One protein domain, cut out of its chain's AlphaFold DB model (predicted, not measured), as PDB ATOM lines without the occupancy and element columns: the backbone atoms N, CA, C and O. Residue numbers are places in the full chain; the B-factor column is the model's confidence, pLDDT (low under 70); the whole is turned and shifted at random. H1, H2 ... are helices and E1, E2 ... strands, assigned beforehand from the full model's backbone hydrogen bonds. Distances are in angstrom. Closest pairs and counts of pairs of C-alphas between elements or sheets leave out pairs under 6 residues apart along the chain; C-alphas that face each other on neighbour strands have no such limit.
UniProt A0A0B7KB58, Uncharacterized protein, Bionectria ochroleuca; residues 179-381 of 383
ATOM      1  N   VAL A 179       8.466  -8.320 -37.638       95.62
ATOM      2  CA  VAL A 179       9.539  -7.455 -38.131       95.62
ATOM      3  C   VAL A 179       9.882  -6.391 -37.089       95.62
ATOM      4  O   VAL A 179       9.017  -5.677 -36.577       95.62
ATOM      5  N   TYR A 180      11.172  -6.255 -36.798       95.81
ATOM      6  CA  TYR A 180      11.713  -5.290 -35.855       95.81
ATOM      7  C   TYR A 180      12.715  -4.358 -36.518       95.81
ATOM      8  O   TYR A 180      13.630  -4.791 -37.216       95.81
ATOM      9  N   HIS A 181      12.601  -3.071 -36.203       94.00
ATOM     10  CA  HIS A 181      13.518  -2.037 -36.673       94.00
ATOM     11  C   HIS A 181      14.463  -1.638 -35.564       94.00
ATOM     12  O   HIS A 181      14.035  -1.192 -34.497       94.00
ATOM     13  N   ILE A 182      15.758  -1.776 -35.812       93.00
ATOM     14  CA  ILE A 182      16.763  -1.553 -34.788       93.00
ATOM     15  C   ILE A 182      17.464  -0.220 -35.016       93.00
ATOM     16  O   ILE A 182      17.891   0.101 -36.122       93.00
ATOM     17  N   SER A 183      17.586   0.569 -33.951       90.69
ATOM     18  CA  SER A 183      18.263   1.867 -33.972       90.69
ATOM     19  C   SER A 183      19.196   2.027 -32.779       90.69
ATOM     20  O   SER A 183      18.947   1.476 -31.708       90.69
ATOM     21  N   VAL A 184      20.263   2.806 -32.952       89.19
ATOM     22  CA  VAL A 184      21.274   3.038 -31.916       89.19
ATOM     23  C   VAL A 184      21.278   4.495 -31.508       89.19
ATOM     24  O   VAL A 184      21.193   5.402 -32.333       89.19
ATOM     25  N   SER A 185      21.414   4.723 -30.213       89.44
ATOM     26  CA  SER A 185      21.718   6.030 -29.650       89.44
ATOM     27  C   SER A 185      22.760   5.876 -28.552       89.44
ATOM     28  O   SER A 185      22.891   4.811 -27.952       89.44
ATOM     29  N   GLN A 186      23.516   6.936 -28.296       89.31
ATOM     30  CA  GLN A 186      24.534   6.961 -27.254       89.31
ATOM     31  C   GLN A 186      24.396   8.230 -26.423       89.31
ATOM     32  O   GLN A 186      24.007   9.280 -26.938       89.31
ATOM     33  N   GLU A 187      24.765   8.148 -25.153       88.06
ATOM     34  CA  GLU A 187      24.918   9.312 -24.288       88.06
ATOM     35  C   GLU A 187      26.197   9.194 -23.459       88.06
ATOM     36  O   GLU A 187      26.623   8.100 -23.075       88.06
ATOM     37  N   LYS A 188      26.825  10.337 -23.168       85.00
ATOM     38  CA  LYS A 188      27.920  10.387 -22.196       85.00
ATOM     39  C   LYS A 188      27.335  10.122 -20.809       85.00
ATOM     40  O   LYS A 188      26.421  10.827 -20.388       85.00
ATOM     41  N   PHE A 189      27.864   9.119 -20.113       79.75
ATOM     42  CA  PHE A 189      27.348   8.692 -18.812       79.75
ATOM     43  C   PHE A 189      28.111   9.364 -17.664       79.75
ATOM     44  O   PHE A 189      27.547  10.138 -16.888       79.75
ATOM     45  N   LYS A 190      29.421   9.115 -17.600       81.06
ATOM     46  CA  LYS A 190      30.405   9.767 -16.721       81.06
ATOM     47  C   LYS A 190      31.667  10.069 -17.534       81.06
ATOM     48  O   LYS A 190      31.792   9.622 -18.674       81.06
ATOM     49  N   VAL A 191      32.614  10.810 -16.959       80.50
ATOM     50  CA  VAL A 191      33.927  11.038 -17.589       80.50
ATOM     51  C   VAL A 191      34.540   9.684 -17.966       80.50
ATOM     52  O   VAL A 191      34.612   8.788 -17.130       80.50
ATOM     53  N   GLY A 192      34.898   9.509 -19.241       81.50
ATOM     54  CA  GLY A 192      35.445   8.245 -19.746       81.50
ATOM     55  C   GLY A 192      34.449   7.077 -19.805       81.50
ATOM     56  O   GLY A 192      34.859   5.923 -19.719       81.50
ATOM     57  N   SER A 193      33.142   7.331 -19.911       88.00
ATOM     58  CA  SER A 193      32.160   6.261 -20.132       88.00
ATOM     59  C   SER A 193      30.965   6.698 -20.975       88.00
ATOM     60  O   SER A 193      30.472   7.827 -20.877       88.00
ATOM     61  N   PHE A 194      30.480   5.762 -21.782       89.38
ATOM     62  CA  PHE A 194      29.310   5.921 -22.633       89.38
ATOM     63  C   PHE A 194      28.257   4.888 -22.262       89.38
ATOM     64  O   PHE A 194      28.573   3.734 -21.970       89.38
ATOM     65  N   MET A 195      27.000   5.316 -22.290       90.94
ATOM     66  CA  MET A 195      25.863   4.412 -22.255       90.94
ATOM     67  C   MET A 195      25.274   4.334 -23.658       90.94
ATOM     68  O   MET A 195      24.888   5.353 -24.240       90.94
ATOM     69  N   TYR A 196      25.218   3.124 -24.195       91.81
ATOM     70  CA  TYR A 196      24.612   2.830 -25.483       91.81
ATOM     71  C   TYR A 196      23.206   2.287 -25.276       91.81
ATOM     72  O   TYR A 196      22.978   1.421 -24.431       91.81
ATOM     73  N   TYR A 197      22.279   2.798 -26.075       92.81
ATOM     74  CA  TYR A 197      20.888   2.378 -26.114       92.81
ATOM     75  C   TYR A 197      20.579   1.864 -27.507       92.81
ATOM     76  O   TYR A 197      20.509   2.647 -28.459       92.81
ATOM     77  N   ILE A 198      20.367   0.560 -27.607       93.94
ATOM     78  CA  ILE A 198      19.928  -0.078 -28.840       93.94
ATOM     79  C   ILE A 198      18.433  -0.345 -28.707       93.94
ATOM     80  O   ILE A 198      18.002  -1.111 -27.850       93.94
ATOM     81  N   LYS A 199      17.637   0.354 -29.511       94.31
ATOM     82  CA  LYS A 199      16.175   0.351 -29.444       94.31
ATOM     83  C   LYS A 199      15.606  -0.538 -30.532       94.31
ATOM     84  O   LYS A 199      15.941  -0.354 -31.702       94.31
ATOM     85  N   VAL A 200      14.712  -1.427 -30.130       95.88
ATOM     86  CA  VAL A 200      13.909  -2.286 -31.000       95.88
ATOM     87  C   VAL A 200      12.563  -1.616 -31.186       95.88
ATOM     88  O   VAL A 200      11.894  -1.298 -30.201       95.88
ATOM     89  N   LYS A 201      12.179  -1.371 -32.432       95.25
ATOM     90  CA  LYS A 201      10.953  -0.665 -32.790       95.25
ATOM     91  C   LYS A 201      10.020  -1.556 -33.600       95.25
ATOM     92  O   LYS A 201      10.490  -2.427 -34.328       95.25
ATOM     93  N   SER A 202       8.720  -1.319 -33.464       94.25
ATOM     94  CA  SER A 202       7.670  -2.005 -34.217       94.25
ATOM     95  C   SER A 202       7.772  -1.755 -35.722       94.25
ATOM     96  O   SER A 202       8.362  -0.762 -36.173       94.25
ATOM     97  N   ASP A 203       7.122  -2.623 -36.501       92.44
ATOM     98  CA  ASP A 203       6.985  -2.415 -37.942       92.44
ATOM     99  C   ASP A 203       5.904  -1.381 -38.333       92.44
ATOM    100  O   ASP A 203       5.639  -1.149 -39.506       92.44
ATOM    101  N   THR A 204       5.283  -0.718 -37.355       89.81
ATOM    102  CA  THR A 204       4.235   0.278 -37.612       89.81
ATOM    103  C   THR A 204       4.804   1.610 -38.114       89.81
ATOM    104  O   THR A 204       5.981   1.905 -37.867       89.81
ATOM    105  N   PRO A 205       3.988   2.467 -38.766       86.25
ATOM    106  CA  PRO A 205       4.440   3.763 -39.284       86.25
ATOM    107  C   PRO A 205       5.119   4.658 -38.236       86.25
ATOM    108  O   PRO A 205       6.130   5.295 -38.523       86.25
ATOM    109  N   GLU A 206       4.618   4.663 -36.999       85.50
ATOM    110  CA  GLU A 206       5.189   5.444 -35.890       85.50
ATOM    111  C   GLU A 206       6.467   4.845 -35.285       85.50
ATOM    112  O   GLU A 206       7.152   5.518 -34.509       85.50
ATOM    113  N   ARG A 207       6.821   3.595 -35.627       90.25
ATOM    114  CA  ARG A 207       8.027   2.903 -35.142       90.25
ATOM    115  C   ARG A 207       8.163   2.980 -33.613       90.25
ATOM    116  O   ARG A 207       9.197   3.411 -33.080       90.25
ATOM    117  N   GLN A 208       7.113   2.584 -32.899       92.31
ATOM    118  CA  GLN A 208       7.079   2.619 -31.437       92.31
ATOM    119  C   GLN A 208       8.171   1.723 -30.851       92.31
ATOM    120  O   GLN A 208       8.456   0.648 -31.372       92.31
ATOM    121  N   THR A 209       8.828   2.178 -29.782       94.31
ATOM    122  CA  THR A 209       9.895   1.396 -29.139       94.31
ATOM    123  C   THR A 209       9.275   0.291 -28.294       94.31
ATOM    124  O   THR A 209       8.500   0.592 -27.396       94.31
ATOM    125  N   LEU A 210       9.650  -0.958 -28.569       96.31
ATOM    126  CA  LEU A 210       9.184  -2.162 -27.876       96.31
ATOM    127  C   LEU A 210      10.187  -2.616 -26.813       96.31
ATOM    128  O   LEU A 210       9.813  -2.930 -25.688       96.31
ATOM    129  N   TYR A 211      11.478  -2.588 -27.152       97.00
ATOM    130  CA  TYR A 211      12.555  -2.973 -26.243       97.00
ATOM    131  C   TYR A 211      13.724  -2.002 -26.337       97.00
ATOM    132  O   TYR A 211      13.958  -1.366 -27.368       97.00
ATOM    133  N   THR A 212      14.494  -1.904 -25.260       96.19
ATOM    134  CA  THR A 212      15.755  -1.160 -25.240       96.19
ATOM    135  C   THR A 212      16.834  -1.987 -24.563       96.19
ATOM    136  O   THR A 212      16.712  -2.328 -23.389       96.19
ATOM    137  N   LEU A 213      17.919  -2.273 -25.283       96.88
ATOM    138  CA  LEU A 213      19.135  -2.827 -24.705       96.88
ATOM    139  C   LEU A 213      20.056  -1.694 -24.255       96.88
ATOM    140  O   LEU A 213      20.381  -0.797 -25.034       96.88
ATOM    141  N   GLN A 214      20.478  -1.756 -22.997       95.12
ATOM    142  CA  GLN A 214      21.480  -0.877 -22.415       95.12
ATOM    143  C   GLN A 214      22.829  -1.592 -22.364       95.12
ATOM    144  O   GLN A 214      22.925  -2.713 -21.854       95.12
ATOM    145  N   ALA A 215      23.869  -0.928 -22.857       94.31
ATOM    146  CA  ALA A 215      25.247  -1.385 -22.754       94.31
ATOM    147  C   ALA A 215      26.122  -0.248 -22.227       94.31
ATOM    148  O   ALA A 215      26.205   0.825 -22.829       94.31
ATOM    149  N   HIS A 216      26.776  -0.484 -21.095       92.06
ATOM    150  CA  HIS A 216      27.707   0.472 -20.517       92.06
ATOM    151  C   HIS A 216      29.115   0.150 -20.997       92.06
ATOM    152  O   HIS A 216      29.594  -0.965 -20.814       92.06
ATOM    153  N   LYS A 217      29.789   1.146 -21.562       89.38
ATOM    154  CA  LYS A 217      31.195   1.043 -21.923       89.38
ATOM    155  C   LYS A 217      32.026   2.038 -21.141       89.38
ATOM    156  O   LYS A 217      31.801   3.248 -21.220       89.38
ATOM    157  N   ARG A 218      33.035   1.523 -20.448       86.31
ATOM    158  CA  ARG A 218      34.109   2.333 -19.872       86.31
ATOM    159  C   ARG A 218      35.238   2.457 -20.890       86.31
ATOM    160  O   ARG A 218      35.453   1.560 -21.702       86.31
ATOM    161  N   THR A 219      35.964   3.566 -20.855       83.50
ATOM    162  CA  THR A 219      37.204   3.719 -21.622       83.50
ATOM    163  C   THR A 219      38.142   2.554 -21.295       83.50
ATOM    164  O   THR A 219      38.263   2.188 -20.124       83.50
ATOM    165  N   LYS A 220      38.789   1.977 -22.312       81.44
ATOM    166  CA  LYS A 220      39.703   0.825 -22.190       81.44
ATOM    167  C   LYS A 220      39.085  -0.506 -21.754       81.44
ATOM    168  O   LYS A 220      39.834  -1.398 -21.370       81.44
ATOM    169  N   HIS A 221      37.757  -0.606 -21.699       84.69
ATOM    170  CA  HIS A 221      37.095  -1.845 -21.303       84.69
ATOM    171  C   HIS A 221      36.075  -2.285 -22.352       84.69
ATOM    172  O   HIS A 221      35.236  -1.495 -22.808       84.69
ATOM    173  N   SER A 222      36.117  -3.578 -22.666       86.50
ATOM    174  CA  SER A 222      35.104  -4.229 -23.481       86.50
ATOM    175  C   SER A 222      33.753  -4.244 -22.763       86.50
ATOM    176  O   SER A 222      33.655  -4.100 -21.542       86.50
ATOM    177  N   ILE A 223      32.683  -4.393 -23.542       91.31
ATOM    178  CA  ILE A 223      31.337  -4.556 -22.993       91.31
ATOM    179  C   ILE A 223      31.239  -5.975 -22.427       91.31
ATOM    180  O   ILE A 223      31.152  -6.946 -23.177       91.31
ATOM    181  N   ASP A 224      31.250  -6.077 -21.102       92.69
ATOM    182  CA  ASP A 224      31.171  -7.326 -20.336       92.69
ATOM    183  C   ASP A 224      29.729  -7.698 -19.957       92.69
ATOM    184  O   ASP A 224      29.426  -8.840 -19.603       92.69
ATOM    185  N   LYS A 225      28.816  -6.725 -20.022       95.69
ATOM    186  CA  LYS A 225      27.424  -6.894 -19.629       95.69
ATOM    187  C   LYS A 225      26.489  -5.959 -20.381       95.69
ATOM    188  O   LYS A 225      26.760  -4.771 -20.559       95.69
ATOM    189  N   THR A 226      25.313  -6.480 -20.703       97.38
ATOM    190  CA  THR A 226      24.187  -5.703 -21.225       97.38
ATOM    191  C   THR A 226      22.902  -6.050 -20.476       97.38
ATOM    192  O   THR A 226      22.831  -7.003 -19.688       97.38
ATOM    193  N   SER A 227      21.870  -5.229 -20.638       97.56
ATOM    194  CA  SER A 227      20.550  -5.494 -20.064       97.56
ATOM    195  C   SER A 227      19.458  -5.051 -21.027       97.56
ATOM    196  O   SER A 227      19.479  -3.914 -21.495       97.56
ATOM    197  N   LEU A 228      18.532  -5.956 -21.336       97.94
ATOM    198  CA  LEU A 228      17.351  -5.686 -22.149       97.94
ATOM    199  C   LEU A 228      16.196  -5.289 -21.233       97.94
ATOM    200  O   LEU A 228      15.975  -5.921 -20.199       97.94
ATOM    201  N   TYR A 229      15.466  -4.258 -21.630       96.50
ATOM    202  CA  TYR A 229      14.291  -3.755 -20.934       96.50
ATOM    203  C   TYR A 229      13.113  -3.743 -21.897       96.50
ATOM    204  O   TYR A 229      13.266  -3.337 -23.057       96.50
ATOM    205  N   ARG A 230      11.944  -4.144 -21.402       95.94
ATOM    206  CA  ARG A 230      10.669  -3.913 -22.080       95.94
ATOM    207  C   ARG A 230      10.332  -2.425 -22.015       95.94
ATOM    208  O   ARG A 230      10.726  -1.743 -21.067       95.94
ATOM    209  N   ALA A 231       9.633  -1.900 -23.014       92.88
ATOM    210  CA  ALA A 231       9.290  -0.479 -23.056       92.88
ATOM    211  C   ALA A 231       8.419  -0.035 -21.869       92.88
ATOM    212  O   ALA A 231       8.562   1.098 -21.412       92.88
ATOM    213  N   THR A 232       7.589  -0.940 -21.343       92.25
ATOM    214  CA  THR A 232       6.709  -0.703 -20.191       92.25
ATOM    215  C   THR A 232       7.424  -0.818 -18.839       92.25
ATOM    216  O   THR A 232       6.898  -0.370 -17.830       92.25
ATOM    217  N   GLU A 233       8.631  -1.399 -18.792       88.75
ATOM    218  CA  GLU A 233       9.325  -1.800 -17.554       88.75
ATOM    219  C   GLU A 233      10.763  -1.272 -17.514       88.75
ATOM    220  O   GLU A 233      11.736  -1.996 -17.326       88.75
ATOM    221  N   PHE A 234      10.953   0.025 -17.707       73.38
ATOM    222  CA  PHE A 234      12.300   0.561 -17.929       73.38
ATOM    223  C   PHE A 234      13.252   0.467 -16.719       73.38
ATOM    224  O   PHE A 234      14.469   0.585 -16.871       73.38
ATOM    225  N   THR A 235      12.731   0.264 -15.509       80.25
ATOM    226  CA  THR A 235      13.532   0.049 -14.290       80.25
ATOM    227  C   THR A 235      13.853  -1.425 -14.047       80.25
ATOM    228  O   THR A 235      14.806  -1.729 -13.323       80.25
ATOM    229  N   LYS A 236      13.119  -2.342 -14.686       89.56
ATOM    230  CA  LYS A 236      13.246  -3.786 -14.513       89.56
ATOM    231  C   LYS A 236      13.695  -4.429 -15.822       89.56
ATOM    232  O   LYS A 236      12.993  -4.448 -16.823       89.56
ATOM    233  N   ARG A 237      14.908  -4.975 -15.820       94.25
ATOM    234  CA  ARG A 237      15.413  -5.717 -16.983       94.25
ATOM    235  C   ARG A 237      14.648  -7.035 -17.139       94.25
ATOM    236  O   ARG A 237      14.465  -7.731 -16.143       94.25
ATOM    237  N   CYS A 238      14.299  -7.390 -18.371       95.69
ATOM    238  CA  CYS A 238      13.766  -8.711 -18.710       95.69
ATOM    239  C   CYS A 238      14.878  -9.716 -19.039       95.69
ATOM    240  O   CYS A 238      14.749 -10.899 -18.754       95.69
ATOM    241  N   GLN A 239      16.011  -9.248 -19.577       97.19
ATOM    242  CA  GLN A 239      17.180 -10.090 -19.850       97.19
ATOM    243  C   GLN A 239      18.463  -9.407 -19.373       97.19
ATOM    244  O   GLN A 239      18.650  -8.196 -19.527       97.19
ATOM    245  N   LYS A 240      19.391 -10.191 -18.828       97.75
ATOM    246  CA  LYS A 240      20.772  -9.788 -18.537       97.75
ATOM    247  C   LYS A 240      21.707 -10.699 -19.317       97.75
ATOM    248  O   LYS A 240      21.711 -11.899 -19.071       97.75
ATOM    249  N   VAL A 241      22.560 -10.123 -20.156       98.31
ATOM    250  CA  VAL A 241      23.618 -10.878 -20.838       98.31
ATOM    251  C   VAL A 241      24.945 -10.575 -20.164       98.31
ATOM    252  O   VAL A 241      25.298  -9.410 -19.971       98.31
ATOM    253  N   VAL A 242      25.660 -11.622 -19.768       97.62
ATOM    254  CA  VAL A 242      27.056 -11.567 -19.326       97.62
ATOM    255  C   VAL A 242      27.910 -12.103 -20.459       97.62
ATOM    256  O   VAL A 242      27.630 -13.176 -20.987       97.62
ATOM    257  N   VAL A 243      28.927 -11.348 -20.842       95.00
ATOM    258  CA  VAL A 243      29.787 -11.649 -21.980       95.00
ATOM    259  C   VAL A 243      31.154 -12.035 -21.449       95.00
ATOM    260  O   VAL A 243      31.788 -11.255 -20.740       95.00
ATOM    261  N   THR A 244      31.623 -13.228 -21.796       92.31
ATOM    262  CA  THR A 244      32.972 -13.652 -21.424       92.31
ATOM    263  C   THR A 244      33.993 -12.909 -22.292       92.31
ATOM    264  O   THR A 244      33.907 -12.977 -23.524       92.31
ATOM    265  N   PRO A 245      34.965 -12.198 -21.689       84.75
ATOM    266  CA  PRO A 245      36.019 -11.531 -22.441       84.75
ATOM    267  C   PRO A 245      36.845 -12.525 -23.263       84.75
ATOM    268  O   PRO A 245      37.069 -13.664 -22.856       84.75
ATOM    269  N   VAL A 246      37.330 -12.072 -24.414       83.56
ATOM    270  CA  VAL A 246      38.277 -12.815 -25.259       83.56
ATOM    271  C   VAL A 246      39.619 -12.107 -25.249       83.56
ATOM    272  O   VAL A 246      39.685 -10.909 -24.975       83.56
ATOM    273  N   LYS A 247      40.691 -12.837 -25.570       81.56
ATOM    274  CA  LYS A 247      42.013 -12.224 -25.680       81.56
ATOM    275  C   LYS A 247      42.009 -11.130 -26.758       81.56
ATOM    276  O   LYS A 247      41.515 -11.396 -27.869       81.56
ATOM    277  N   PRO A 248      42.572  -9.947 -26.452       77.25
ATOM    278  CA  PRO A 248      42.713  -8.881 -27.431       77.25
ATOM    279  C   PRO A 248      43.569  -9.357 -28.607       77.25
ATOM    280  O   PRO A 248      44.453 -10.205 -28.465       77.25
ATOM    281  N   GLY A 249      43.213  -8.896 -29.794       72.38
ATOM    282  CA  GLY A 249      43.853  -9.207 -31.063       72.38
ATOM    283  C   GLY A 249      44.878  -8.155 -31.446       72.38
ATOM    284  O   GLY A 249      45.304  -7.348 -30.624       72.38
ATOM    285  N   PHE A 250      45.274  -8.175 -32.718       69.69
ATOM    286  CA  PHE A 250      46.197  -7.181 -33.260       69.69
ATOM    287  C   PHE A 250      45.497  -5.853 -33.541       69.69
ATOM    288  O   PHE A 250      46.098  -4.795 -33.369       69.69
ATOM    289  N   THR A 251      44.231  -5.902 -33.966       76.62
ATOM    290  CA  THR A 251      43.436  -4.709 -34.261       76.62
ATOM    291  C   THR A 251      42.125  -4.692 -33.490       76.62
ATOM    292  O   THR A 251      41.526  -5.733 -33.218       76.62
ATOM    293  N   GLU A 252      41.637  -3.480 -33.208       75.06
ATOM    294  CA  GLU A 252      40.319  -3.277 -32.605       75.06
ATOM    295  C   GLU A 252      39.255  -3.991 -33.439       75.06
ATOM    296  O   GLU A 252      38.557  -4.850 -32.922       75.06
ATOM    297  N   ILE A 253      39.187  -3.727 -34.744       76.94
ATOM    298  CA  ILE A 253      38.164  -4.275 -35.649       76.94
ATOM    299  C   ILE A 253      38.130  -5.811 -35.630       76.94
ATOM    300  O   ILE A 253      37.057  -6.405 -35.648       76.94
ATOM    301  N   GLU A 254      39.271  -6.490 -35.551       78.94
ATOM    302  CA  GLU A 254      39.269  -7.952 -35.432       78.94
ATOM    303  C   GLU A 254      38.625  -8.421 -34.123       78.94
ATOM    304  O   GLU A 254      37.911  -9.426 -34.111       78.94
ATOM    305  N   ASP A 255      38.809  -7.674 -33.034       82.94
ATOM    306  CA  ASP A 255      38.236  -8.004 -31.735       82.94
ATOM    307  C   ASP A 255      36.717  -7.854 -31.683       82.94
ATOM    308  O   ASP A 255      36.068  -8.598 -30.942       82.94
ATOM    309  N   SER A 256      36.100  -6.968 -32.473       84.88
ATOM    310  CA  SER A 256      34.623  -6.871 -32.504       84.88
ATOM    311  C   SER A 256      34.055  -8.131 -33.066       84.88
ATOM    312  O   SER A 256      33.017  -8.575 -32.590       84.88
ATOM    313  N   PHE A 257      34.711  -8.682 -34.082       87.31
ATOM    314  CA  PHE A 257      34.199  -9.810 -34.829       87.31
ATOM    315  C   PHE A 257      34.512 -11.156 -34.188       87.31
ATOM    316  O   PHE A 257      33.977 -12.160 -34.645       87.31
ATOM    317  N   LYS A 258      35.322 -11.219 -33.126       88.44
ATOM    318  CA  LYS A 258      35.517 -12.458 -32.361       88.44
ATOM    319  C   LYS A 258      34.228 -12.852 -31.634       88.44
ATOM    320  O   LYS A 258      33.734 -12.109 -30.784       88.44
ATOM    321  N   GLY A 259      33.705 -14.042 -31.927       87.50
ATOM    322  CA  GLY A 259      32.625 -14.637 -31.142       87.50
ATOM    323  C   GLY A 259      33.026 -14.805 -29.673       87.50
ATOM    324  O   GLY A 259      34.179 -15.106 -29.361       87.50
ATOM    325  N   ARG A 260      32.070 -14.594 -28.766       91.06
ATOM    326  CA  ARG A 260      32.276 -14.665 -27.312       91.06
ATOM    327  C   ARG A 260      31.255 -15.611 -26.686       91.06
ATOM    328  O   ARG A 260      30.099 -15.584 -27.123       91.06
ATOM    329  N   PRO A 261      31.645 -16.413 -25.680       94.81
ATOM    330  CA  PRO A 261      30.680 -17.066 -24.814       94.81
ATOM    331  C   PRO A 261      29.777 -16.030 -24.149       94.81
ATOM    332  O   PRO A 261      30.228 -14.943 -23.770       94.81
ATOM    333  N   MET A 262      28.500 -16.365 -24.025       96.62
ATOM    334  CA  MET A 262      27.510 -15.516 -23.374       96.62
ATOM    335  C   MET A 262      26.686 -16.334 -22.397       96.62
ATOM    336  O   MET A 262      26.329 -17.475 -22.670       96.62
ATOM    337  N   THR A 263      26.345 -15.729 -21.266       98.12
ATOM    338  CA  THR A 263      25.337 -16.268 -20.357       98.12
ATOM    339  C   THR A 263      24.179 -15.292 -20.279       98.12
ATOM    340  O   THR A 263      24.360 -14.138 -19.879       98.12
ATOM    341  N   VAL A 264      22.994 -15.756 -20.653       97.88
ATOM    342  CA  VAL A 264      21.755 -14.982 -20.620       97.88
ATOM    343  C   VAL A 264      20.942 -15.408 -19.404       97.88
ATOM    344  O   VAL A 264      20.693 -16.592 -19.204       97.88
ATOM    345  N   TYR A 265      20.539 -14.434 -18.595       96.25
ATOM    346  CA  TYR A 265      19.634 -14.615 -17.464       96.25
ATOM    347  C   TYR A 265      18.323 -13.905 -17.778       96.25
ATOM    348  O   TYR A 265      18.340 -12.684 -17.978       96.25
ATOM    349  N   ASN A 266      17.219 -14.646 -17.788       91.94
ATOM    350  CA  ASN A 266      15.888 -14.069 -17.961       91.94
ATOM    351  C   ASN A 266      15.270 -13.680 -16.604       91.94
ATOM    352  O   ASN A 266      15.771 -14.041 -15.536       91.94
ATOM    353  N   ASP A 267      14.188 -12.907 -16.632       87.62
ATOM    354  CA  ASP A 267      13.456 -12.469 -15.439       87.62
ATOM    355  C   ASP A 267      12.537 -13.543 -14.832       87.62
ATOM    356  O   ASP A 267      11.940 -13.308 -13.781       87.62
ATOM    357  N   MET A 268      12.486 -14.727 -15.449       83.75
ATOM    358  CA  MET A 268      11.764 -15.921 -15.001       83.75
ATOM    359  C   MET A 268      12.687 -16.966 -14.340       83.75
ATOM    360  O   MET A 268      12.236 -18.052 -13.992       83.75
ATOM    361  N   GLY A 269      13.972 -16.647 -14.139       81.19
ATOM    362  CA  GLY A 269      14.950 -17.513 -13.467       81.19
ATOM    363  C   GLY A 269      15.740 -18.457 -14.381       81.19
ATOM    364  O   GLY A 269      16.638 -19.143 -13.902       81.19
ATOM    365  N   GLY A 270      15.467 -18.462 -15.687       86.62
ATOM    366  CA  GLY A 270      16.210 -19.248 -16.669       86.62
ATOM    367  C   GLY A 270      17.624 -18.715 -16.907       86.62
ATOM    368  O   GLY A 270      17.877 -17.502 -16.890       86.62
ATOM    369  N   ARG A 271      18.553 -19.646 -17.146       93.94
ATOM    370  CA  ARG A 271      19.974 -19.388 -17.400       93.94
ATOM    371  C   ARG A 271      20.421 -20.161 -18.636       93.94
ATOM    372  O   ARG A 271      20.560 -21.376 -18.586       93.94
ATOM    373  N   ILE A 272      20.711 -19.438 -19.712       96.06
ATOM    374  CA  ILE A 272      21.105 -20.017 -20.995       96.06
ATOM    375  C   ILE A 272      22.574 -19.699 -21.255       96.06
ATOM    376  O   ILE A 272      22.988 -18.540 -21.178       96.06
ATOM    377  N   GLU A 273      23.364 -20.718 -21.582       96.75
ATOM    378  CA  GLU A 273      24.753 -20.559 -22.010       96.75
ATOM    379  C   GLU A 273      24.875 -20.700 -23.528       96.75
ATOM    380  O   GLU A 273      24.529 -21.734 -24.100       96.75
ATOM    381  N   GLU A 274      25.418 -19.672 -24.176       95.69
ATOM    382  CA  GLU A 274      25.786 -19.715 -25.585       95.69
ATOM    383  C   GLU A 274      27.298 -19.846 -25.750       95.69
ATOM    384  O   GLU A 274      28.072 -19.069 -25.183       95.69
ATOM    385  N   GLN A 275      27.719 -20.784 -26.595       94.06
ATOM    386  CA  GLN A 275      29.123 -21.085 -26.843       94.06
ATOM    387  C   GLN A 275      29.460 -20.966 -28.334       94.06
ATOM    388  O   GLN A 275      28.806 -21.604 -29.166       94.06
ATOM    389  N   PRO A 276      30.479 -20.176 -28.721       92.56
ATOM    390  CA  PRO A 276      30.996 -20.200 -30.082       92.56
ATOM    391  C   PRO A 276      31.734 -21.510 -30.365       92.56
ATOM    392  O   PRO A 276      32.469 -22.018 -29.523       92.56
ATOM    393  N   ASP A 277      31.619 -22.014 -31.596       89.12
ATOM    394  CA  ASP A 277      32.399 -23.178 -32.045       89.12
ATOM    395  C   ASP A 277      33.913 -22.899 -32.009       89.12
ATOM    396  O   ASP A 277      34.730 -23.817 -31.933       89.12
ATOM    397  N   ARG A 278      34.303 -21.623 -32.128       84.75
ATOM    398  CA  ARG A 278      35.695 -21.174 -32.172       84.75
ATOM    399  C   ARG A 278      35.884 -19.959 -31.283       84.75
ATOM    400  O   ARG A 278      35.226 -18.943 -31.483       84.75
ATOM    401  N   LEU A 279      36.843 -20.053 -30.373       80.56
ATOM    402  CA  LEU A 279      37.338 -18.915 -29.609       80.56
ATOM    403  C   LEU A 279      38.486 -18.236 -30.366       80.56
ATOM    404  O   LEU A 279      39.148 -18.855 -31.199       80.56
ATOM    405  N   GLU A 280      38.700 -16.952 -30.078       78.25
ATOM    406  CA  GLU A 280      39.869 -16.165 -30.516       78.25
ATOM    407  C   GLU A 280      40.032 -15.976 -32.041       78.25
ATOM    408  O   GLU A 280      40.988 -15.341 -32.479       78.25
ATOM    409  N   LYS A 281      39.087 -16.453 -32.865       82.38
ATOM    410  CA  LYS A 281      39.058 -16.225 -34.320       82.38
ATOM    411  C   LYS A 281      37.942 -15.255 -34.712       82.38
ATOM    412  O   LYS A 281      36.866 -15.325 -34.115       82.38
ATOM    413  N   PRO A 282      38.152 -14.409 -35.739       82.38
ATOM    414  CA  PRO A 282      37.078 -13.604 -36.303       82.38
ATOM    415  C   PRO A 282      35.917 -14.471 -36.808       82.38
ATOM    416  O   PRO A 282      36.114 -15.552 -37.380       82.38
ATOM    417  N   GLY A 283      34.712 -13.962 -36.588       86.19
ATOM    418  CA  GLY A 283      33.433 -14.588 -36.883       86.19
ATOM    419  C   GLY A 283      32.607 -14.786 -35.615       86.19
ATOM    420  O   GLY A 283      33.014 -15.510 -34.704       86.19
ATOM    421  N   TRP A 284      31.415 -14.188 -35.571       87.25
ATOM    422  CA  TRP A 284      30.472 -14.399 -34.467       87.25
ATOM    423  C   TRP A 284      29.735 -15.729 -34.556       87.25
ATOM    424  O   TRP A 284      29.027 -16.092 -33.623       87.25
ATOM    425  N   GLY A 285      29.826 -16.425 -35.687       82.25
ATOM    426  CA  GLY A 285      29.162 -17.699 -35.926       82.25
ATOM    427  C   GLY A 285      30.141 -18.807 -36.343       82.25
ATOM    428  O   GLY A 285      31.207 -18.526 -36.908       82.25
ATOM    429  N   PRO A 286      29.782 -20.083 -36.126       92.31
ATOM    430  CA  PRO A 286      28.580 -20.534 -35.422       92.31
ATOM    431  C   PRO A 286      28.647 -20.349 -33.894       92.31
ATOM    432  O   PRO A 286      29.717 -20.521 -33.304       92.31
ATOM    433  N   ARG A 287      27.509 -20.035 -33.257       93.75
ATOM    434  CA  ARG A 287      27.319 -20.052 -31.787       93.75
ATOM    435  C   ARG A 287      26.136 -20.928 -31.428       93.75
ATOM    436  O   ARG A 287      25.129 -20.869 -32.116       93.75
ATOM    437  N   ARG A 288      26.260 -21.744 -30.388       95.19
ATOM    438  CA  ARG A 288      25.297 -22.797 -30.049       95.19
ATOM    439  C   ARG A 288      24.821 -22.662 -28.619       95.19
ATOM    440  O   ARG A 288      25.599 -22.244 -27.768       95.19
ATOM    441  N   PHE A 289      23.584 -23.060 -28.372       96.56
ATOM    442  CA  PHE A 289      22.995 -23.097 -27.040       96.56
ATOM    443  C   PHE A 289      21.889 -24.148 -26.972       96.56
ATOM    444  O   PHE A 289      21.433 -24.649 -28.004       96.56
ATOM    445  N   VAL A 290      21.490 -24.480 -25.747       94.62
ATOM    446  CA  VAL A 290      20.338 -25.337 -25.462       94.62
ATOM    447  C   VAL A 290      19.242 -24.478 -24.849       94.62
ATOM    448  O   VAL A 290      19.536 -23.616 -24.022       94.62
ATOM    449  N   TYR A 291      18.003 -24.702 -25.271       93.69
ATOM    450  CA  TYR A 291      16.828 -24.007 -24.755       93.69
ATOM    451  C   TYR A 291      15.648 -24.979 -24.752       93.69
ATOM    452  O   TYR A 291      15.373 -25.596 -25.783       93.69
ATOM    453  N   GLY A 292      14.995 -25.186 -23.606       90.19
ATOM    454  CA  GLY A 292      13.883 -26.142 -23.506       90.19
ATOM    455  C   GLY A 292      14.264 -27.556 -23.962       90.19
ATOM    456  O   GLY A 292      13.513 -28.198 -24.692       90.19
ATOM    457  N   GLY A 293      15.483 -28.006 -23.639       90.25
ATOM    458  CA  GLY A 293      16.008 -29.322 -24.035       90.25
ATOM    459  C   GLY A 293      16.372 -29.480 -25.521       90.25
ATOM    460  O   GLY A 293      16.809 -30.556 -25.928       90.25
ATOM    461  N   ARG A 294      16.232 -28.428 -26.337       93.38
ATOM    462  CA  ARG A 294      16.489 -28.446 -27.787       93.38
ATOM    463  C   ARG A 294      17.758 -27.680 -28.134       93.38
ATOM    464  O   ARG A 294      18.164 -26.777 -27.407       93.38
ATOM    465  N   ASN A 295      18.395 -28.042 -29.245       95.50
ATOM    466  CA  ASN A 295      19.660 -27.445 -29.668       95.50
ATOM    467  C   ASN A 295      19.442 -26.360 -30.720       95.50
ATOM    468  O   ASN A 295      18.774 -26.585 -31.727       95.50
ATOM    469  N   PHE A 296      20.109 -25.226 -30.541       97.44
ATOM    470  CA  PHE A 296      20.030 -24.092 -31.453       97.44
ATOM    471  C   PHE A 296      21.409 -23.643 -31.918       97.44
ATOM    472  O   PHE A 296      22.422 -23.837 -31.235       97.44
ATOM    473  N   VAL A 297      21.453 -23.027 -33.098       97.06
ATOM    474  CA  VAL A 297      22.670 -22.444 -33.655       97.06
ATOM    475  C   VAL A 297      22.403 -21.099 -34.324       97.06
ATOM    476  O   VAL A 297      21.524 -20.951 -35.170       97.06
ATOM    477  N   TRP A 298      23.229 -20.121 -33.971       96.50
ATOM    478  CA  TRP A 298      23.403 -18.872 -34.693       96.50
ATOM    479  C   TRP A 298      24.409 -19.062 -35.822       96.50
ATOM    480  O   TRP A 298      25.546 -19.478 -35.577       96.50
ATOM    481  N   VAL A 299      24.030 -18.699 -37.042       93.44
ATOM    482  CA  VAL A 299      24.870 -18.774 -38.240       93.44
ATOM    483  C   VAL A 299      24.922 -17.404 -38.908       93.44
ATOM    484  O   VAL A 299      23.897 -16.765 -39.127       93.44
ATOM    485  N   THR A 300      26.123 -16.940 -39.247       89.69
ATOM    486  CA  THR A 300      26.287 -15.781 -40.130       89.69
ATOM    487  C   THR A 300      26.138 -16.273 -41.571       89.69
ATOM    488  O   THR A 300      26.959 -17.064 -42.034       89.69
ATOM    489  N   GLU A 301      25.080 -15.855 -42.265       84.56
ATOM    490  CA  GLU A 301      24.899 -16.175 -43.685       84.56
ATOM    491  C   GLU A 301      25.798 -15.254 -44.528       84.56
ATOM    492  O   GLU A 301      25.715 -14.029 -44.450       84.56
ATOM    493  N   GLY A 302      26.710 -15.841 -45.307       80.94
ATOM    494  CA  GLY A 302      27.716 -15.094 -46.069       80.94
ATOM    495  C   GLY A 302      28.906 -14.617 -45.225       80.94
ATOM    496  O   GLY A 302      29.277 -15.234 -44.229       80.94
ATOM    497  N   THR A 303      29.558 -13.538 -45.664       76.50
ATOM    498  CA  THR A 303      30.780 -12.990 -45.036       76.50
ATOM    499  C   THR A 303      30.538 -11.701 -44.248       76.50
ATOM    500  O   THR A 303      31.455 -11.185 -43.611       76.50
ATOM    501  N   ASN A 304      29.320 -11.156 -44.295       82.50
ATOM    502  CA  ASN A 304      29.016  -9.852 -43.724       82.50
ATOM    503  C   ASN A 304      28.580  -9.961 -42.256       82.50
ATOM    504  O   ASN A 304      27.398 -10.086 -41.944       82.50
ATOM    505  N   GLU A 305      29.540  -9.826 -41.342       82.88
ATOM    506  CA  GLU A 305      29.292  -9.821 -39.893       82.88
ATOM    507  C   GLU A 305      28.453  -8.621 -39.405       82.88
ATOM    508  O   GLU A 305      28.036  -8.595 -38.253       82.88
ATOM    509  N   TRP A 306      28.143  -7.631 -40.242       82.88
ATOM    510  CA  TRP A 306      27.266  -6.520 -39.846       82.88
ATOM    511  C   TRP A 306      25.776  -6.865 -39.884       82.88
ATOM    512  O   TRP A 306      24.969  -6.118 -39.331       82.88
ATOM    513  N   VAL A 307      25.417  -7.973 -40.533       88.19
ATOM    514  CA  VAL A 307      24.035  -8.449 -40.657       88.19
ATOM    515  C   VAL A 307      23.654  -9.233 -39.392       88.19
ATOM    516  O   VAL A 307      24.533  -9.836 -38.751       88.19
ATOM    517  N   PRO A 308      22.375  -9.219 -38.973       91.44
ATOM    518  CA  PRO A 308      21.886 -10.151 -37.964       91.44
ATOM    519  C   PRO A 308      22.238 -11.606 -38.285       91.44
ATOM    520  O   PRO A 308      22.193 -12.031 -39.438       91.44
ATOM    521  N   GLN A 309      22.598 -12.384 -37.262       94.00
ATOM    522  CA  GLN A 309      22.822 -13.816 -37.469       94.00
ATOM    523  C   GLN A 309      21.477 -14.526 -37.625       94.00
ATOM    524  O   GLN A 309      20.501 -14.161 -36.970       94.00
ATOM    525  N   THR A 310      21.451 -15.570 -38.446       96.69
ATOM    526  CA  THR A 310      20.274 -16.424 -38.597       96.69
ATOM    527  C   THR A 310      20.253 -17.487 -37.501       96.69
ATOM    528  O   THR A 310      21.286 -18.093 -37.218       96.69
ATOM    529  N   LEU A 311      19.093 -17.706 -36.883       98.06
ATOM    530  CA  LEU A 311      18.856 -18.754 -35.894       98.06
ATOM    531  C   LEU A 311      18.166 -19.954 -36.528       98.06
ATOM    532  O   LEU A 311      17.118 -19.805 -37.162       98.06
ATOM    533  N   TYR A 312      18.710 -21.130 -36.246       97.62
ATOM    534  CA  TYR A 312      18.110 -22.416 -36.574       97.62
ATOM    535  C   TYR A 312      18.046 -23.306 -35.337       97.62
ATOM    536  O   TYR A 312      18.957 -23.280 -34.505       97.62
ATOM    537  N   GLU A 313      17.013 -24.139 -35.251       97.00
ATOM    538  CA  GLU A 313      17.083 -25.364 -34.460       97.00
ATOM    539  C   GLU A 313      17.854 -26.424 -35.240       97.00
ATOM    540  O   GLU A 313      17.809 -26.489 -36.474       97.00
ATOM    541  N   VAL A 314      18.592 -27.252 -34.513       96.06
ATOM    542  CA  VAL A 314      19.437 -28.275 -35.108       96.06
ATOM    543  C   VAL A 314      19.303 -29.605 -34.400       96.06
ATOM    544  O   VAL A 314      19.133 -29.693 -33.187       96.06
ATOM    545  N   SER A 315      19.467 -30.655 -35.188       91.56
ATOM    546  CA  SER A 315      19.754 -32.000 -34.711       91.56
ATOM    547  C   SER A 315      21.243 -32.315 -34.894       91.56
ATOM    548  O   SER A 315      22.011 -31.447 -35.315       91.56
ATOM    549  N   GLU A 316      21.638 -33.542 -34.532       82.06
ATOM    550  CA  GLU A 316      22.970 -34.152 -34.693       82.06
ATOM    551  C   GLU A 316      24.134 -33.149 -34.787       82.06
ATOM    552  O   GLU A 316      24.508 -32.673 -35.860       82.06
ATOM    553  N   ILE A 317      24.751 -32.842 -33.647       84.44
ATOM    554  CA  ILE A 317      25.933 -31.982 -33.607       84.44
ATOM    555  C   ILE A 317      27.169 -32.870 -33.607       84.44
ATOM    556  O   ILE A 317      27.448 -33.551 -32.622       84.44
ATOM    557  N   ARG A 318      27.957 -32.812 -34.682       85.62
ATOM    558  CA  ARG A 318      29.182 -33.611 -34.805       85.62
ATOM    559  C   ARG A 318      30.404 -32.759 -35.118       85.62
ATOM    560  O   ARG A 318      30.285 -31.752 -35.820       85.62
ATOM    561  N   PRO A 319      31.598 -33.123 -34.624       84.50
ATOM    562  CA  PRO A 319      32.832 -32.497 -35.074       84.50
ATOM    563  C   PRO A 319      32.950 -32.612 -36.593       84.50
ATOM    564  O   PRO A 319      32.721 -33.680 -37.159       84.50
ATOM    565  N   LYS A 320      33.323 -31.522 -37.263       83.94
ATOM    566  CA  LYS A 320      33.540 -31.561 -38.707       83.94
ATOM    567  C   LYS A 320      34.737 -32.470 -39.020       83.94
ATOM    568  O   LYS A 320      35.831 -32.188 -38.510       83.94
ATOM    569  N   PRO A 321      34.589 -33.501 -39.874       80.50
ATOM    570  CA  PRO A 321      35.702 -34.368 -40.241       80.50
ATOM    571  C   PRO A 321      36.894 -33.546 -40.745       80.50
ATOM    572  O   PRO A 321      36.734 -32.622 -41.544       80.50
ATOM    573  N   ARG A 322      38.101 -33.863 -40.258       79.06
ATOM    574  CA  ARG A 322      39.370 -33.176 -40.592       79.06
ATOM    575  C   ARG A 322      39.485 -31.714 -40.125       79.06
ATOM    576  O   ARG A 322      40.468 -31.045 -40.448       79.06
ATOM    577  N   SER A 323      38.543 -31.195 -39.334       76.00
ATOM    578  CA  SER A 323      38.656 -29.846 -38.770       76.00
ATOM    579  C   SER A 323      39.675 -29.804 -37.631       76.00
ATOM    580  O   SER A 323      39.397 -30.223 -36.513       76.00
ATOM    581  N   ARG A 324      40.831 -29.178 -37.874       72.56
ATOM    582  CA  ARG A 324      41.799 -28.818 -36.815       72.56
ATOM    583  C   ARG A 324      41.356 -27.619 -35.964       72.56
ATOM    584  O   ARG A 324      42.092 -27.160 -35.106       72.56
ATOM    585  N   THR A 325      40.185 -27.050 -36.258       70.38
ATOM    586  CA  THR A 325      39.749 -25.746 -35.728       70.38
ATOM    587  C   THR A 325      38.547 -25.829 -34.797       70.38
ATOM    588  O   THR A 325      38.007 -24.788 -34.458       70.38
ATOM    589  N   GLY A 326      38.086 -27.032 -34.436       77.00
ATOM    590  CA  GLY A 326      36.943 -27.220 -33.532       77.00
ATOM    591  C   GLY A 326      35.560 -26.989 -34.154       77.00
ATOM    592  O   GLY A 326      34.558 -27.202 -33.483       77.00
ATOM    593  N   LYS A 327      35.479 -26.601 -35.439       81.94
ATOM    594  CA  LYS A 327      34.198 -26.441 -36.158       81.94
ATOM    595  C   LYS A 327      33.340 -27.704 -36.071       81.94
ATOM    596  O   LYS A 327      33.856 -28.806 -36.281       81.94
ATOM    597  N   LYS A 328      32.039 -27.516 -35.866       86.12
ATOM    598  CA  LYS A 328      31.050 -28.593 -35.823       86.12
ATOM    599  C   LYS A 328      30.093 -28.490 -37.009       86.12
ATOM    600  O   LYS A 328      29.735 -27.393 -37.431       86.12
ATOM    601  N   GLU A 329      29.671 -29.633 -37.527       89.25
ATOM    602  CA  GLU A 329      28.559 -29.754 -38.469       89.25
ATOM    603  C   GLU A 329      27.257 -29.984 -37.700       89.25
ATOM    604  O   GLU A 329      27.274 -30.347 -36.520       89.25
ATOM    605  N   HIS A 330      26.137 -29.662 -38.337       93.00
ATOM    606  CA  HIS A 330      24.803 -29.806 -37.773       93.00
ATOM    607  C   HIS A 330      23.779 -29.998 -38.889       93.00
ATOM    608  O   HIS A 330      24.006 -29.550 -40.015       93.00
ATOM    609  N   THR A 331      22.647 -30.603 -38.547       93.94
ATOM    610  CA  THR A 331      21.505 -30.743 -39.452       93.94
ATOM    611  C   THR A 331      20.419 -29.770 -39.016       93.94
ATOM    612  O   THR A 331      19.903 -29.881 -37.905       93.94
ATOM    613  N   VAL A 332      20.100 -28.798 -39.872       95.56
ATOM    614  CA  VAL A 332      19.036 -27.811 -39.626       95.56
ATOM    615  C   VAL A 332      17.674 -28.496 -39.633       95.56
ATOM    616  O   VAL A 332      17.403 -29.322 -40.504       95.56
ATOM    617  N   ILE A 333      16.822 -28.132 -38.676       94.94
ATOM    618  CA  ILE A 333      15.442 -28.603 -38.576       94.94
ATOM    619  C   ILE A 333      14.481 -27.441 -38.828       94.94
ATOM    620  O   ILE A 333      14.593 -26.388 -38.208       94.94
ATOM    621  N   GLY A 334      13.505 -27.655 -39.712       92.12
ATOM    622  CA  GLY A 334      12.467 -26.669 -40.011       92.12
ATOM    623  C   GLY A 334      12.991 -25.401 -40.697       92.12
ATOM    624  O   GLY A 334      14.010 -25.412 -41.390       92.12
ATOM    625  N   SER A 335      12.239 -24.310 -40.549       92.94
ATOM    626  CA  SER A 335      12.553 -22.997 -41.118       92.94
ATOM    627  C   SER A 335      13.425 -22.141 -40.191       92.94
ATOM    628  O   SER A 335      13.616 -22.452 -39.017       92.94
ATOM    629  N   LYS A 336      13.931 -21.015 -40.716       95.81
ATOM    630  CA  LYS A 336      14.611 -19.982 -39.918       95.81
ATOM    631  C   LYS A 336      13.696 -19.519 -38.781       95.81
ATOM    632  O   LYS A 336      12.534 -19.208 -39.025       95.81
ATOM    633  N   ILE A 337      14.235 -19.413 -37.569       97.19
ATOM    634  CA  ILE A 337      13.506 -18.869 -36.410       97.19
ATOM    635  C   ILE A 337      13.725 -17.360 -36.314       97.19
ATOM    636  O   ILE A 337      12.813 -16.608 -35.989       97.19
ATOM    637  N   CYS A 338      14.940 -16.905 -36.607       97.50
ATOM    638  CA  CYS A 338      15.313 -15.497 -36.601       97.50
ATOM    639  C   CYS A 338      16.279 -15.238 -37.751       97.50
ATOM    640  O   CYS A 338      17.141 -16.067 -38.023       97.50
ATOM    641  N   TRP A 339      16.118 -14.123 -38.446       96.00
ATOM    642  CA  TRP A 339      16.996 -13.676 -39.524       96.00
ATOM    643  C   TRP A 339      16.900 -12.161 -39.634       96.00
ATOM    644  O   TRP A 339      16.170 -11.512 -38.890       96.00
ATOM    645  N   GLY A 340      17.629 -11.560 -40.557       92.88
ATOM    646  CA  GLY A 340      17.481 -10.138 -40.785       92.88
ATOM    647  C   GLY A 340      18.347  -9.644 -41.915       92.88
ATOM    648  O   GLY A 340      19.078 -10.409 -42.542       92.88
ATOM    649  N   ASP A 341      18.241  -8.349 -42.156       87.75
ATOM    650  CA  ASP A 341      18.977  -7.664 -43.204       87.75
ATOM    651  C   ASP A 341      19.363  -6.248 -42.746       87.75
ATOM    652  O   ASP A 341      19.021  -5.765 -41.655       87.75
ATOM    653  N   GLY A 342      20.114  -5.572 -43.599       76.00
ATOM    654  CA  GLY A 342      20.602  -4.232 -43.394       76.00
ATOM    655  C   GLY A 342      21.941  -4.206 -42.673       76.00
ATOM    656  O   GLY A 342      22.427  -5.178 -42.092       76.00
ATOM    657  N   ARG A 343      22.561  -3.030 -42.733       68.19
ATOM    658  CA  ARG A 343      23.797  -2.741 -42.014       68.19
ATOM    659  C   ARG A 343      23.472  -1.933 -40.778       68.19
ATOM    660  O   ARG A 343      22.795  -0.906 -40.850       68.19
ATOM    661  N   PHE A 344      24.015  -2.367 -39.656       63.19
ATOM    662  CA  PHE A 344      23.958  -1.603 -38.426       63.19
ATOM    663  C   PHE A 344      24.886  -0.383 -38.497       63.19
ATOM    664  O   PHE A 344      26.067  -0.513 -38.808       63.19
ATOM    665  N   GLY A 345      24.361   0.803 -38.194       56.28
ATOM    666  CA  GLY A 345      25.124   2.050 -38.188       56.28
ATOM    667  C   GLY A 345      24.386   3.167 -37.451       56.28
ATOM    668  O   GLY A 345      23.204   3.054 -37.148       56.28
ATOM    669  N   LEU A 346      25.074   4.281 -37.170       51.12
ATOM    670  CA  LEU A 346      24.517   5.429 -36.426       51.12
ATOM    671  C   LEU A 346      23.284   6.076 -37.092       51.12
ATOM    672  O   LEU A 346      22.578   6.845 -36.444       51.12
ATOM    673  N   ARG A 347      23.038   5.797 -38.380       54.44
ATOM    674  CA  ARG A 347      21.925   6.346 -39.178       54.44
ATOM    675  C   ARG A 347      21.196   5.306 -40.034       54.44
ATOM    676  O   ARG A 347      20.300   5.674 -40.784       54.44
ATOM    677  N   THR A 348      21.578   4.036 -39.946       60.62
ATOM    678  CA  THR A 348      20.977   2.953 -40.730       60.62
ATOM    679  C   THR A 348      20.244   2.008 -39.790       60.62
ATOM    680  O   THR A 348      20.804   1.545 -38.797       60.62
ATOM    681  N   SER A 349      18.969   1.757 -40.081       71.06
ATOM    682  CA  SER A 349      18.175   0.769 -39.362       71.06
ATOM    683  C   SER A 349      18.504  -0.623 -39.887       71.06
ATOM    684  O   SER A 349      18.382  -0.872 -41.085       71.06
ATOM    685  N   SER A 350      18.910  -1.526 -38.998       87.94
ATOM    686  CA  SER A 350      18.891  -2.956 -39.312       87.94
ATOM    687  C   SER A 350      17.497  -3.500 -39.043       87.94
ATOM    688  O   SER A 350      16.804  -3.025 -38.138       87.94
ATOM    689  N   VAL A 351      17.100  -4.479 -39.845       92.94
ATOM    690  CA  VAL A 351      15.825  -5.167 -39.711       92.94
ATOM    691  C   VAL A 351      16.093  -6.562 -39.173       92.94
ATOM    692  O   VAL A 351      16.930  -7.282 -39.714       92.94
ATOM    693  N   LEU A 352      15.385  -6.935 -38.113       95.69
ATOM    694  CA  LEU A 352      15.387  -8.286 -37.565       95.69
ATOM    695  C   LEU A 352      13.989  -8.875 -37.708       95.69
ATOM    696  O   LEU A 352      13.017  -8.259 -37.286       95.69
ATOM    697  N   CYS A 353      13.902 -10.066 -38.270       97.06
ATOM    698  CA  CYS A 353      12.676 -10.823 -38.419       97.06
ATOM    699  C   CYS A 353      12.725 -12.024 -37.478       97.06
ATOM    700  O   CYS A 353      13.722 -12.748 -37.451       97.06
ATOM    701  N   ILE A 354      11.653 -12.250 -36.722       97.62
ATOM    702  CA  ILE A 354      11.473 -13.455 -35.908       97.62
ATOM    703  C   ILE A 354      10.211 -14.166 -36.387       97.62
ATOM    704  O   ILE A 354       9.192 -13.516 -36.606       97.62
ATOM    705  N   ALA A 355      10.284 -15.482 -36.576       95.88
ATOM    706  CA  ALA A 355       9.157 -16.300 -37.003       95.88
ATOM    707  C   ALA A 355       7.921 -16.069 -36.113       95.88
ATOM    708  O   ALA A 355       8.037 -15.822 -34.909       95.88
ATOM    709  N   ALA A 356       6.736 -16.138 -36.720       91.75
ATOM    710  CA  ALA A 356       5.475 -16.117 -35.988       91.75
ATOM    711  C   ALA A 356       5.392 -17.295 -35.003       91.75
ATOM    712  O   ALA A 356       6.072 -18.305 -35.174       91.75
ATOM    713  N   GLY A 357       4.581 -17.145 -33.956       88.56
ATOM    714  CA  GLY A 357       4.401 -18.158 -32.910       88.56
ATOM    715  C   GLY A 357       5.557 -18.299 -31.915       88.56
ATOM    716  O   GLY A 357       5.418 -19.037 -30.949       88.56
ATOM    717  N   VAL A 358       6.675 -17.584 -32.096       92.75
ATOM    718  CA  VAL A 358       7.757 -17.584 -31.103       92.75
ATOM    719  C   VAL A 358       7.323 -16.828 -29.857       92.75
ATOM    720  O   VAL A 358       7.058 -15.636 -29.973       92.75
ATOM    721  N   ASP A 359       7.286 -17.475 -28.689       92.00
ATOM    722  CA  ASP A 359       6.845 -16.850 -27.434       92.00
ATOM    723  C   ASP A 359       7.698 -15.633 -27.023       92.00
ATOM    724  O   ASP A 359       8.881 -15.521 -27.368       92.00
ATOM    725  N   GLN A 360       7.103 -14.690 -26.284       94.06
ATOM    726  CA  GLN A 360       7.758 -13.432 -25.926       94.06
ATOM    727  C   GLN A 360       9.111 -13.609 -25.239       94.06
ATOM    728  O   GLN A 360      10.039 -12.859 -25.547       94.06
ATOM    729  N   VAL A 361       9.253 -14.562 -24.322       94.25
ATOM    730  CA  VAL A 361      10.482 -14.696 -23.533       94.25
ATOM    731  C   VAL A 361      11.605 -15.260 -24.401       94.25
ATOM    732  O   VAL A 361      12.748 -14.797 -24.301       94.25
ATOM    733  N   PHE A 362      11.301 -16.174 -25.325       95.75
ATOM    734  CA  PHE A 362      12.281 -16.619 -26.308       95.75
ATOM    735  C   PHE A 362      12.609 -15.530 -27.348       95.75
ATOM    736  O   PHE A 362      13.783 -15.342 -27.688       95.75
ATOM    737  N   ARG A 363      11.633 -14.706 -27.773       96.25
ATOM    738  CA  ARG A 363      11.904 -13.492 -28.579       96.25
ATOM    739  C   ARG A 363      12.843 -12.531 -27.847       96.25
ATOM    740  O   ARG A 363      13.775 -11.995 -28.444       96.25
ATOM    741  N   GLU A 364      12.637 -12.323 -26.550       97.50
ATOM    742  CA  GLU A 364      13.500 -11.490 -25.709       97.50
ATOM    743  C   GLU A 364      14.916 -12.061 -25.596       97.50
ATOM    744  O   GLU A 364      15.882 -11.298 -25.674       97.50
ATOM    745  N   HIS A 365      15.064 -13.384 -25.475       97.69
ATOM    746  CA  HIS A 365      16.365 -14.052 -25.524       97.69
ATOM    747  C   HIS A 365      17.079 -13.758 -26.855       97.69
ATOM    748  O   HIS A 365      18.183 -13.204 -26.845       97.69
ATOM    749  N   ILE A 366      16.407 -14.011 -27.985       98.00
ATOM    750  CA  ILE A 366      16.897 -13.726 -29.344       98.00
ATOM    751  C   ILE A 366      17.362 -12.271 -29.479       98.00
ATOM    752  O   ILE A 366      18.488 -12.004 -29.915       98.00
ATOM    753  N   LEU A 367      16.513 -11.320 -29.079       98.06
ATOM    754  CA  LEU A 367      16.822  -9.894 -29.131       98.06
ATOM    755  C   LEU A 367      18.023  -9.568 -28.242       98.06
ATOM    756  O   LEU A 367      18.962  -8.917 -28.691       98.06
ATOM    757  N   SER A 368      18.046 -10.041 -26.996       98.00
ATOM    758  CA  SER A 368      19.123  -9.728 -26.053       98.00
ATOM    759  C   SER A 368      20.500 -10.128 -26.593       98.00
ATOM    760  O   SER A 368      21.453  -9.350 -26.493       98.00
ATOM    761  N   VAL A 369      20.588 -11.286 -27.249       97.12
ATOM    762  CA  VAL A 369      21.820 -11.821 -27.830       97.12
ATOM    763  C   VAL A 369      22.232 -11.038 -29.076       97.12
ATOM    764  O   VAL A 369      23.365 -10.552 -29.142       97.12
ATOM    765  N   GLN A 370      21.324 -10.854 -30.043       95.38
ATOM    766  CA  GLN A 370      21.625 -10.117 -31.280       95.38
ATOM    767  C   GLN A 370      22.040  -8.670 -30.986       95.38
ATOM    768  O   GLN A 370      23.046  -8.182 -31.498       95.38
ATOM    769  N   LEU A 371      21.313  -7.990 -30.098       95.62
ATOM    770  CA  LEU A 371      21.605  -6.609 -29.726       95.62
ATOM    771  C   LEU A 371      22.909  -6.487 -28.927       95.62
ATOM    772  O   LEU A 371      23.645  -5.521 -29.116       95.62
ATOM    773  N   THR A 372      23.238  -7.464 -28.077       95.88
ATOM    774  CA  THR A 372      24.532  -7.494 -27.371       95.88
ATOM    775  C   THR A 372      25.685  -7.655 -28.350       95.88
ATOM    776  O   THR A 372      26.666  -6.913 -28.275       95.88
ATOM    777  N   ARG A 373      25.545  -8.567 -29.316       93.44
ATOM    778  CA  ARG A 373      26.490  -8.706 -30.424       93.44
ATOM    779  C   ARG A 373      26.666  -7.380 -31.164       93.44
ATOM    780  O   ARG A 373      27.801  -6.958 -31.358       93.44
ATOM    781  N   PHE A 374      25.586  -6.679 -31.512       91.19
ATOM    782  CA  PHE A 374      25.692  -5.371 -32.169       91.19
ATOM    783  C   PHE A 374      26.375  -4.316 -31.301       91.19
ATOM    784  O   PHE A 374      27.220  -3.579 -31.806       91.19
ATOM    785  N   ALA A 375      26.077  -4.265 -30.002       92.19
ATOM    786  CA  ALA A 375      26.760  -3.362 -29.080       92.19
ATOM    787  C   ALA A 375      28.279  -3.594 -29.100       92.19
ATOM    788  O   ALA A 375      29.052  -2.641 -29.165       92.19
ATOM    789  N   ILE A 376      28.708  -4.857 -29.111       91.06
ATOM    790  CA  ILE A 376      30.124  -5.223 -29.164       91.06
ATOM    791  C   ILE A 376      30.728  -4.940 -30.540       91.06
ATOM    792  O   ILE A 376      31.851  -4.453 -30.613       91.06
ATOM    793  N   ILE A 377      30.000  -5.184 -31.630       88.62
ATOM    794  CA  ILE A 377      30.509  -4.907 -32.976       88.62
ATOM    795  C   ILE A 377      30.742  -3.410 -33.196       88.62
ATOM    796  O   ILE A 377      31.762  -3.014 -33.748       88.62
ATOM    797  N   LEU A 378      29.810  -2.573 -32.747       85.75
ATOM    798  CA  LEU A 378      29.879  -1.124 -32.941       85.75
ATOM    799  C   LEU A 378      30.823  -0.446 -31.955       85.75
ATOM    800  O   LEU A 378      31.412   0.596 -32.252       85.75
ATOM    801  N   HIS A 379      30.871  -0.975 -30.735       83.31
ATOM    802  CA  HIS A 379      31.411  -0.251 -29.601       83.31
ATOM    803  C   HIS A 379      32.257  -1.119 -28.679       83.31
ATOM    804  O   HIS A 379      32.740  -0.591 -27.704       83.31
ATOM    805  N   GLY A 380      32.501  -2.400 -28.910       67.06
ATOM    806  CA  GLY A 380      33.069  -3.313 -27.903       67.06
ATOM    807  C   GLY A 380      34.584  -3.271 -27.657       67.06
ATOM    808  O   GLY A 380      35.063  -4.135 -26.931       67.06
ATOM    809  N   HIS A 381      35.334  -2.334 -28.247       68.31
ATOM    810  CA  HIS A 381      36.808  -2.414 -28.315       68.31
ATOM    811  C   HIS A 381      37.582  -1.540 -27.328       68.31
ATOM    812  O   HIS A 381      37.147  -0.433 -27.004       68.31
TER     813      HIS A 381
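What this domain is: This is residues 179 to 381 of the 383 residues of an uncharacterized protein of Bionectria ochroleuca (UniProt A0A0B7KB58). A closed barrel of twelve strands, E1 to E12, wraps round one long helix, H2, which runs through it nearer to E3, E4 and E5 than to E7 to E10. The short helix H1 sits at one end, beside the last residues of H2, and the far part of the E10 and E11 hairpin bends away from the ring as an arm. The printed part has 203 residues, with two named helices and twelve named strands in the order E1 to E5, H1, E6 to E12, H2; the class is mixed, helices and strands, and the barrel is antiparallel throughout. The whole is compact, with a radius of gyration of the C-alphas of 16.4 A and spans of 49 by 43 by 33 A.

How they stand to each other: Round the barrel run E1, residues 179 to 190, E2, 193 to 201, E3, 209 to 218, E4, 225 to 230, E5, 237 to 243, E6, 262 to 266, E7, 271 to 276, E8, 287 to 291, E9, 294 to 299, E10, 310 to 319, E11, 328 to 341, and E12, 350 to 354. E1 to E5 form one meander, each strand the antiparallel neighbour of the one before, and E6 to E12 form another. In the hairpin of E1 and E2, N 185 and O 197 are 2.9 A apart, within hydrogen-bond range. Antiparallel E5 and E6 join the two meanders, with N 240 and O 265 at 2.8 A. Antiparallel E12 and E1 close the ring, with N 180 and O 352 at 2.8 A. E10 bends by 91 degrees at residue 315 and E11 by 102 degrees at residue 334; in this hairpin N 315 and O 331 are 2.9 A apart. E11 is staggered, pairing with E10 over residues 328 to 338 and with E12 over 338 to 341. The sheet curls round H2, residues 360 to 379. The closest C-alphas of E4 and H2 are those of Leu 228 and Ser 368, 5.9 A apart; those of E3 and H2 are Leu 213 and Leu 371, 6.8 A. H1, residues 252 to 257, is not on the barrel. It touches residues 376 to 379 of H2 alone, the closest C-alphas being those of Ser 256 and Ile 377, 4.6 A; the tilt is shallow, 21 degrees, opposite ways. Every O i to N i+4 pair of H2 is within hydrogen-bond range, and 1 of 2 in H1.

Where its parts are: E1 begins at C-alpha 179, (9.539, -7.455, -38.131), and is 34.5 A long from first to last C-alpha. E2 measures 25.7 A, E3 25.9 A, E10 20.7 A and E11 25.3 A. H2 is 27.3 A long and ends at C-alpha 379, (31.411, -0.251, -29.601).

The domain as a whole: The two C-alphas farthest apart are those of Glu 206 and Arg 322, 51.8 A. The printed part has no cut and no long link. Its mean pLDDT is 88.8; residue 250, residues 343 to 348 and residues 380 to 381 are under 70.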